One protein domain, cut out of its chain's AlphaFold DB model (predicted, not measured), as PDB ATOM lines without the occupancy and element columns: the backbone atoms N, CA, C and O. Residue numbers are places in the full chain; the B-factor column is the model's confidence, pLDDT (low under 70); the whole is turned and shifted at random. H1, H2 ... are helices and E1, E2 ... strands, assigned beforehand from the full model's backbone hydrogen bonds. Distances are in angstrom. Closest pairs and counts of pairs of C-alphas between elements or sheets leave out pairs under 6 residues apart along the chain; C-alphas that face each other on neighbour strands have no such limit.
ATOM      1  N   ASP A   5      18.812 -32.917 -22.716       83.38
ATOM      2  CA  ASP A   5      18.331 -31.712 -22.041       83.38
ATOM      3  C   ASP A   5      16.994 -31.270 -22.632       83.38
ATOM      4  O   ASP A   5      16.041 -30.964 -21.906       83.38
ATOM      5  N   ASP A   6      16.872 -31.339 -23.957       89.31
ATOM      6  CA  ASP A   6      15.636 -30.990 -24.641       89.31
ATOM      7  C   ASP A   6      14.462 -31.909 -24.247       89.31
ATOM      8  O   ASP A   6      13.319 -31.452 -24.116       89.31
ATOM      9  N   PHE A   7      14.710 -33.209 -24.047       92.56
ATOM     10  CA  PHE A   7      13.662 -34.166 -23.661       92.56
ATOM     11  C   PHE A   7      13.158 -33.941 -22.234       92.56
ATOM     12  O   PHE A   7      11.943 -33.975 -22.005       92.56
ATOM     13  N   VAL A   8      14.061 -33.696 -21.283       95.62
ATOM     14  CA  VAL A   8      13.679 -33.489 -19.877       95.62
ATOM     15  C   VAL A   8      12.988 -32.144 -19.662       95.62
ATOM     16  O   VAL A   8      12.030 -32.071 -18.884       95.62
ATOM     17  N   ILE A   9      13.395 -31.104 -20.402       95.12
ATOM     18  CA  ILE A   9      12.734 -29.790 -20.404       95.12
ATOM     19  C   ILE A   9      11.333 -29.910 -21.005       95.12
ATOM     20  O   ILE A   9      10.357 -29.529 -20.357       95.12
ATOM     21  N   LYS A  10      11.193 -30.513 -22.195       95.25
ATOM     22  CA  LYS A  10       9.870 -30.673 -22.823       95.25
ATOM     23  C   LYS A  10       8.923 -31.539 -22.001       95.25
ATOM     24  O   LYS A  10       7.737 -31.229 -21.938       95.25
ATOM     25  N   SER A  11       9.419 -32.596 -21.357       95.69
ATOM     26  CA  SER A  11       8.591 -33.414 -20.462       95.69
ATOM     27  C   SER A  11       8.112 -32.614 -19.255       95.69
ATOM     28  O   SER A  11       6.932 -32.675 -18.908       95.69
ATOM     29  N   LYS A  12       8.982 -31.796 -18.653       95.06
ATOM     30  CA  LYS A  12       8.596 -30.893 -17.562       95.06
ATOM     31  C   LYS A  12       7.531 -29.885 -17.999       95.06
ATOM     32  O   LYS A  12       6.527 -29.716 -17.303       95.06
ATOM     33  N   ASP A  13       7.705 -29.260 -19.159       94.25
ATOM     34  CA  ASP A  13       6.734 -28.310 -19.714       94.25
ATOM     35  C   ASP A  13       5.389 -28.968 -20.046       94.25
ATOM     36  O   ASP A  13       4.329 -28.373 -19.816       94.25
ATOM     37  N   ALA A  14       5.411 -30.212 -20.533       94.88
ATOM     38  CA  ALA A  14       4.206 -30.992 -20.787       94.88
ATOM     39  C   ALA A  14       3.438 -31.282 -19.488       94.88
ATOM     40  O   ALA A  14       2.233 -31.039 -19.434       94.88
ATOM     41  N   VAL A  15       4.121 -31.709 -18.418       93.62
ATOM     42  CA  VAL A  15       3.495 -31.934 -17.099       93.62
ATOM     43  C   VAL A  15       2.925 -30.635 -16.530       93.62
ATOM     44  O   VAL A  15       1.799 -30.617 -16.028       93.62
ATOM     45  N   LYS A  16       3.653 -29.522 -16.662       91.06
ATOM     46  CA  LYS A  16       3.176 -28.197 -16.241       91.06
ATOM     47  C   LYS A  16       1.920 -27.765 -17.002       91.06
ATOM     48  O   LYS A  16       1.013 -27.191 -16.402       91.06
ATOM     49  N   SER A  17       1.862 -28.023 -18.306       91.88
ATOM     50  CA  SER A  17       0.702 -27.688 -19.142       91.88
ATOM     51  C   SER A  17      -0.494 -28.580 -18.814       91.88
ATOM     52  O   SER A  17      -1.584 -28.077 -18.569       91.88
ATOM     53  N   TRP A  18      -0.272 -29.888 -18.667       92.06
ATOM     54  CA  TRP A  18      -1.304 -30.826 -18.230       92.06
ATOM     55  C   TRP A  18      -1.909 -30.431 -16.877       92.06
ATOM     56  O   TRP A  18      -3.129 -30.402 -16.718       92.06
ATOM     57  N   ALA A  19      -1.068 -30.075 -15.904       89.38
ATOM     58  CA  ALA A  19      -1.534 -29.656 -14.590       89.38
ATOM     59  C   ALA A  19      -2.325 -28.348 -14.643       89.38
ATOM     60  O   ALA A  19      -3.329 -28.206 -13.943       89.38
ATOM     61  N   ARG A  20      -1.906 -27.415 -15.506       86.69
ATOM     62  CA  ARG A  20      -2.617 -26.157 -15.737       86.69
ATOM     63  C   ARG A  20      -4.036 -26.397 -16.243       86.69
ATOM     64  O   ARG A  20      -4.978 -25.805 -15.719       86.69
ATOM     65  N   LEU A  33       5.264 -31.427  -8.333       93.88
ATOM     66  CA  LEU A  33       6.559 -32.058  -8.157       93.88
ATOM     67  C   LEU A  33       6.899 -32.903  -9.387       93.88
ATOM     68  O   LEU A  33       6.494 -34.058  -9.495       93.88
ATOM     69  N   PHE A  34       7.634 -32.302 -10.316       96.19
ATOM     70  CA  PHE A  34       8.229 -32.996 -11.452       96.19
ATOM     71  C   PHE A  34       9.499 -32.252 -11.868       96.19
ATOM     72  O   PHE A  34       9.464 -31.247 -12.589       96.19
ATOM     73  N   GLY A  35      10.619 -32.691 -11.305       96.94
ATOM     74  CA  GLY A  35      11.910 -32.036 -11.440       96.94
ATOM     75  C   GLY A  35      12.720 -32.551 -12.624       96.94
ATOM     76  O   GLY A  35      12.307 -33.450 -13.356       96.94
ATOM     77  N   ILE A  36      13.892 -31.953 -12.799       97.50
ATOM     78  CA  ILE A  36      14.955 -32.393 -13.697       97.50
ATOM     79  C   ILE A  36      16.211 -32.590 -12.852       97.50
ATOM     80  O   ILE A  36      16.484 -31.812 -11.936       97.50
ATOM     81  N   ILE A  37      16.966 -33.638 -13.147       97.25
ATOM     82  CA  ILE A  37      18.291 -33.879 -12.594       97.25
ATOM     83  C   ILE A  37      19.267 -34.104 -13.740       97.25
ATOM     84  O   ILE A  37      18.995 -34.894 -14.642       97.25
ATOM     85  N   TYR A  38      20.384 -33.394 -13.693       95.88
ATOM     86  CA  TYR A  38      21.502 -33.507 -14.620       95.88
ATOM     87  C   TYR A  38      22.671 -34.164 -13.898       95.88
ATOM     88  O   TYR A  38      22.840 -33.999 -12.685       95.88
ATOM     89  N   GLY A  39      23.483 -34.894 -14.644       94.88
ATOM     90  CA  GLY A  39      24.655 -35.558 -14.110       94.88
ATOM     91  C   GLY A  39      25.503 -36.200 -15.192       94.88
ATOM     92  O   GLY A  39      25.207 -36.117 -16.385       94.88
ATOM     93  N   GLU A  40      26.553 -36.871 -14.751       94.75
ATOM     94  CA  GLU A  40      27.446 -37.638 -15.612       94.75
ATOM     95  C   GLU A  40      27.194 -39.128 -15.413       94.75
ATOM     96  O   GLU A  40      26.975 -39.583 -14.297       94.75
ATOM     97  N   ALA A  41      27.223 -39.907 -16.488       91.44
ATOM     98  CA  ALA A  41      27.225 -41.363 -16.420       91.44
ATOM     99  C   ALA A  41      28.469 -41.912 -17.121       91.44
ATOM    100  O   ALA A  41      29.151 -41.213 -17.870       91.44
ATOM    101  N   LYS A  42      28.721 -43.218 -16.989       90.31
ATOM    102  CA  LYS A  42      29.825 -43.893 -17.707       90.31
ATOM    103  C   LYS A  42      29.790 -43.684 -19.226       90.31
ATOM    104  O   LYS A  42      30.821 -43.778 -19.883       90.31
ATOM    105  N   THR A  43      28.610 -43.431 -19.788       88.25
ATOM    106  CA  THR A  43      28.401 -43.186 -21.223       88.25
ATOM    107  C   THR A  43      28.446 -41.703 -21.614       88.25
ATOM    108  O   THR A  43      28.197 -41.393 -22.777       88.25
ATOM    109  N   GLY A  44      28.717 -40.799 -20.670       91.06
ATOM    110  CA  GLY A  44      28.693 -39.345 -20.846       91.06
ATOM    111  C   GLY A  44      27.516 -38.661 -20.133       91.06
ATOM    112  O   GLY A  44      26.806 -39.325 -19.365       91.06
ATOM    113  N   PRO A  45      27.289 -37.364 -20.418       92.75
ATOM    114  CA  PRO A  45      26.265 -36.562 -19.761       92.75
ATOM    115  C   PRO A  45      24.870 -37.166 -19.906       92.75
ATOM    116  O   PRO A  45      24.487 -37.667 -20.972       92.75
ATOM    117  N   ARG A  46      24.097 -37.115 -18.822       93.88
ATOM    118  CA  ARG A  46      22.725 -37.619 -18.755       93.88
ATOM    119  C   ARG A  46      21.831 -36.687 -17.956       93.88
ATOM    120  O   ARG A  46      22.255 -36.058 -16.991       93.88
ATOM    121  N   ALA A  47      20.562 -36.674 -18.341       95.75
ATOM    122  CA  ALA A  47      19.518 -36.000 -17.599       95.75
ATOM    123  C   ALA A  47      18.280 -36.891 -17.492       95.75
ATOM    124  O   ALA A  47      17.961 -37.646 -18.415       95.75
ATOM    125  N   TYR A  48      17.579 -36.772 -16.370       97.00
ATOM    126  CA  TYR A  48      16.314 -37.450 -16.102       97.00
ATOM    127  C   TYR A  48      15.310 -36.448 -15.549       97.00
ATOM    128  O   TYR A  48      15.681 -35.485 -14.874       97.00
ATOM    129  N   ASN A  49      14.022 -36.691 -15.774       98.19
ATOM    130  CA  ASN A  49      13.022 -36.116 -14.886       98.19
ATOM    131  C   ASN A  49      12.981 -36.918 -13.586       98.19
ATOM    132  O   ASN A  49      13.369 -38.084 -13.562       98.19
ATOM    133  N   TRP A  50      12.503 -36.319 -12.502       97.69
ATOM    134  CA  TRP A  50      12.329 -37.044 -11.247       97.69
ATOM    135  C   TRP A  50      11.075 -36.606 -10.501       97.69
ATOM    136  O   TRP A  50      10.612 -35.469 -10.627       97.69
ATOM    137  N   TYR A  51      10.531 -37.523  -9.714       97.31
ATOM    138  CA  TYR A  51       9.382 -37.286  -8.849       97.31
ATOM    139  C   TYR A  51       9.422 -38.235  -7.641       97.31
ATOM    140  O   TYR A  51      10.312 -39.080  -7.536       97.31
ATOM    141  N   LEU A  52       8.494 -38.073  -6.695       96.94
ATOM    142  CA  LEU A  52       8.390 -38.954  -5.532       96.94
ATOM    143  C   LEU A  52       7.392 -40.088  -5.769       96.94
ATOM    144  O   LEU A  52       6.305 -39.891  -6.306       96.94
ATOM    145  N   THR A  53       7.749 -41.267  -5.276       96.25
ATOM    146  CA  THR A  53       6.817 -42.373  -5.027       96.25
ATOM    147  C   THR A  53       5.597 -41.920  -4.217       96.25
ATOM    148  O   THR A  53       5.633 -40.927  -3.493       96.25
ATOM    149  N   GLN A  54       4.495 -42.667  -4.322       94.38
ATOM    150  CA  GLN A  54       3.216 -42.297  -3.706       94.38
ATOM    151  C   GLN A  54       3.286 -42.151  -2.174       94.38
ATOM    152  O   GLN A  54       2.544 -41.355  -1.601       94.38
ATOM    153  N   ASP A  55       4.168 -42.901  -1.508       96.19
ATOM    154  CA  ASP A  55       4.388 -42.795  -0.061       96.19
ATOM    155  C   ASP A  55       5.307 -41.623   0.337       96.19
ATOM    156  O   ASP A  55       5.513 -41.385   1.528       96.19
ATOM    157  N   MET A  56       5.812 -40.874  -0.651       95.06
ATOM    158  CA  MET A  56       6.718 -39.731  -0.529       95.06
ATOM    159  C   MET A  56       8.089 -40.070   0.073       95.06
ATOM    160  O   MET A  56       8.748 -39.186   0.622       95.06
ATOM    161  N   ARG A  57       8.537 -41.332  -0.003       95.94
ATOM    162  CA  ARG A  57       9.787 -41.780   0.649       95.94
ATOM    163  C   ARG A  57      10.943 -42.027  -0.300       95.94
ATOM    164  O   ARG A  57      12.093 -41.979   0.128       95.94
ATOM    165  N   SER A  58      10.650 -42.280  -1.567       96.06
ATOM    166  CA  SER A  58      11.660 -42.637  -2.564       96.06
ATOM    167  C   SER A  58      11.510 -41.818  -3.836       96.06
ATOM    168  O   SER A  58      10.397 -41.461  -4.227       96.06
ATOM    169  N   LEU A  59      12.640 -41.551  -4.487       96.62
ATOM    170  CA  LEU A  59      12.701 -40.901  -5.791       96.62
ATOM    171  C   LEU A  59      12.486 -41.927  -6.904       96.62
ATOM    172  O   LEU A  59      13.012 -43.038  -6.845       96.62
ATOM    173  N   ILE A  60      11.752 -41.514  -7.930       98.06
ATOM    174  CA  ILE A  60      11.690 -42.184  -9.226       98.06
ATOM    175  C   ILE A  60      12.331 -41.268 -10.256       98.06
ATOM    176  O   ILE A  60      12.028 -40.074 -10.304       98.06
ATOM    177  N   PHE A  61      13.196 -41.840 -11.087       97.94
ATOM    178  CA  PHE A  61      13.859 -41.157 -12.187       97.94
ATOM    179  C   PHE A  61      13.259 -41.621 -13.507       97.94
ATOM    180  O   PHE A  61      13.302 -42.803 -13.839       97.94
ATOM    181  N   PHE A  62      12.699 -40.687 -14.261       97.88
ATOM    182  CA  PHE A  62      12.034 -40.928 -15.531       97.88
ATOM    183  C   PHE A  62      12.938 -40.507 -16.691       97.88
ATOM    184  O   PHE A  62      13.327 -39.343 -16.817       97.88
ATOM    185  N   ASP A  63      13.262 -41.459 -17.561       95.94
ATOM    186  CA  ASP A  63      13.950 -41.200 -18.821       95.94
ATOM    187  C   ASP A  63      12.937 -40.764 -19.880       95.94
ATOM    188  O   ASP A  63      12.250 -41.580 -20.497       95.94
ATOM    189  N   ALA A  64      12.887 -39.455 -20.109       94.44
ATOM    190  CA  ALA A  64      11.985 -38.814 -21.057       94.44
ATOM    191  C   ALA A  64      12.157 -39.266 -22.518       94.44
ATOM    192  O   ALA A  64      11.252 -39.052 -23.323       94.44
ATOM    193  N   GLN A  65      13.283 -39.888 -22.885       91.88
ATOM    194  CA  GLN A  65      13.475 -40.416 -24.239       91.88
ATOM    195  C   GLN A  65      12.826 -41.784 -24.424       91.88
ATOM    196  O   GLN A  65      12.289 -42.078 -25.491       91.88
ATOM    197  N   THR A  66      12.915 -42.638 -23.405       93.50
ATOM    198  CA  THR A  66      12.492 -44.043 -23.501       93.50
ATOM    199  C   THR A  66      11.176 -44.331 -22.786       93.50
ATOM    200  O   THR A  66      10.580 -45.381 -23.019       93.50
ATOM    201  N   GLY A  67      10.724 -43.424 -21.921       94.62
ATOM    202  CA  GLY A  67       9.569 -43.612 -21.050       94.62
ATOM    203  C   GLY A  67       9.820 -44.582 -19.891       94.62
ATOM    204  O   GLY A  67       8.867 -45.012 -19.248       94.62
ATOM    205  N   LEU A  75      20.207 -46.149 -10.978       94.94
ATOM    206  CA  LEU A  75      21.089 -45.070 -11.433       94.94
ATOM    207  C   LEU A  75      22.507 -45.202 -10.862       94.94
ATOM    208  O   LEU A  75      23.476 -45.047 -11.607       94.94
ATOM    209  N   ASP A  76      22.642 -45.586  -9.592       94.56
ATOM    210  CA  ASP A  76      23.938 -45.863  -8.964       94.56
ATOM    211  C   ASP A  76      24.664 -47.011  -9.680       94.56
ATOM    212  O   ASP A  76      25.859 -46.925  -9.975       94.56
ATOM    213  N   ALA A  77      23.943 -48.077 -10.046       95.38
ATOM    214  CA  ALA A  77      24.504 -49.186 -10.818       95.38
ATOM    215  C   ALA A  77      24.980 -48.751 -12.219       95.38
ATOM    216  O   ALA A  77      25.983 -49.269 -12.731       95.38
ATOM    217  N   PHE A  78      24.310 -47.770 -12.832       93.38
ATOM    218  CA  PHE A  78      24.757 -47.137 -14.078       93.38
ATOM    219  C   PHE A  78      25.964 -46.208 -13.878       93.38
ATOM    220  O   PHE A  78      26.620 -45.840 -14.858       93.38
ATOM    221  N   GLY A  79      26.319 -45.901 -12.628       95.81
ATOM    222  CA  GLY A  79      27.364 -44.948 -12.273       95.81
ATOM    223  C   GLY A  79      26.964 -43.525 -12.632       95.81
ATOM    224  O   GLY A  79      27.783 -42.805 -13.193       95.81
ATOM    225  N   PHE A  80      25.694 -43.175 -12.418       96.00
ATOM    226  CA  PHE A  80      25.214 -41.813 -12.594       96.00
ATOM    227  C   PHE A  80      25.586 -40.961 -11.377       96.00
ATOM    228  O   PHE A  80      25.237 -41.295 -10.248       96.00
ATOM    229  N   GLU A  81      26.259 -39.842 -11.617       96.69
ATOM    230  CA  GLU A  81      26.677 -38.879 -10.605       96.69
ATOM    231  C   GLU A  81      25.925 -37.557 -10.821       96.69
ATOM    232  O   GLU A  81      26.210 -36.836 -11.784       96.69
ATOM    233  N   PRO A  82      24.948 -37.218  -9.957       95.31
ATOM    234  CA  PRO A  82      24.202 -35.971 -10.070       95.31
ATOM    235  C   PRO A  82      25.094 -34.741  -9.895       95.31
ATOM    236  O   PRO A  82      25.842 -34.638  -8.923       95.31
ATOM    237  N   THR A  83      24.949 -33.763 -10.784       96.31
ATOM    238  CA  THR A  83      25.698 -32.497 -10.740       96.31
ATOM    239  C   THR A  83      24.795 -31.293 -10.495       96.31
ATOM    240  O   THR A  83      25.211 -30.334  -9.844       96.31
ATOM    241  N   PHE A  84      23.552 -31.330 -10.982       95.19
ATOM    242  CA  PHE A  84      22.603 -30.230 -10.839       95.19
ATOM    243  C   PHE A  84      21.158 -30.732 -10.784       95.19
ATOM    244  O   PHE A  84      20.776 -31.654 -11.500       95.19
ATOM    245  N   VAL A  85      20.332 -30.101  -9.945       94.81
ATOM    246  CA  VAL A  85      18.914 -30.443  -9.772       94.81
ATOM    247  C   VAL A  85      18.067 -29.187  -9.924       94.81
ATOM    248  O   VAL A  85      18.371 -28.149  -9.339       94.81
ATOM    249  N   MET A  86      16.974 -29.305 -10.674       92.94
ATOM    250  CA  MET A  86      15.971 -28.262 -10.863       92.94
ATOM    251  C   MET A  86      14.584 -28.797 -10.503       92.94
ATOM    252  O   MET A  86      14.191 -29.874 -10.956       92.94
ATOM    253  N   LEU A  87      13.830 -28.029  -9.715       88.69
ATOM    254  CA  LEU A  87      12.426 -28.303  -9.400       88.69
ATOM    255  C   LEU A  87      11.472 -27.476 -10.261       88.69
ATOM    256  O   LEU A  87      11.880 -26.444 -10.825       88.69
TER     257      LEU A  87
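This is residues 5 to 20, 33 to 67 and 75 to 87 of the 87 residues of the protein "Agglutinin_C domain-containing protein" of Tulasnella calospora MUT 4182 (UniProt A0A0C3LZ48). A strongly twisted sheet of four antiparallel strands makes a wall, with the long helix H1 over one face of it, along E2, and the small helix H2 grazing it. H1 meets the sheet through its residues 5 to 12, and the loop of residues 53 to 58, between E2 and E3, sticks out. The printed part has 64 residues, with two named helices and four named strands in the order H1 E1 E2 E3 H2 E4 along the chain; across the sheet the order is E3, E2, E1, E4. The class is mixed, helices and strands, and the whole is compact, with a radius of gyration of the C-alphas of 11.9 A and spans of 37 by 29 by 21 A.

E2, residues 44 to 52, is the longest strand at 25.4 A, from C-alpha 44 at (28.693, -39.345, -20.846) to C-alpha 52 at (8.390, -38.954, -5.532). E1, residues 35 to 41, is 18.6 A long; E3, residues 59 to 63, is 13.1 A; E4, residues 81 to 86, is 15.1 A. H1, residues 5 to 20, is 22.6 A long and begins with C-alpha 5 at (18.331, -31.712, -22.041). H2, residues 75 to 78, is 5.0 A long.

E1, E2 and E3 form a meander, each strand the antiparallel neighbour of the one before; E1 and E2 are a hairpin, and so are E2 and E3. E2 and E1 stand at 147 degrees, with N 37 and O 48 within hydrogen-bond range at 2.8 A. E3 and E2 stand at 130 degrees, with N 62 and O 49 at 2.8 A. On the other side of E1 from E2 is the edge strand E4, at 159 degrees, with N 38 and O 84 at 2.8 A. E3 is the other edge strand and is apart from E4. H1 is on the sheet at a height over the sheet of 9.6 A; H1 and the sheet E3 E2 E1 E4 form two layers, a helix on one face of a sheet. It lies over E2 and runs along the strands, at 1 degrees to E2 on the local plane; the closest C-alphas of H1 and E2, those of Val 8 and Asn 49, are 5.7 A apart. H2 only grazes the sheet; its closest C-alpha to E1 is that of Phe 78, 6.7 A from that of Ala 41. H1 and H2 are apart. Every O i to N i+4 pair in H1 is within hydrogen-bond range, and H2 is too short for such a pair.

The C-alphas of Arg 20 and Lys 42, the two farthest apart, are 37.0 A from each other. Residues 21 to 32 are not printed, with 13.3 A between C-alphas 20 and 33, and residues 68 to 74 are not printed, with 15.1 A between C-alphas 67 and 75. Of the links that are printed whole, E1 to E2 and H2 to E4 are tight and E2 to E3 is short. The mean pLDDT of the printed part is 94.4, and no printed residue is under 70.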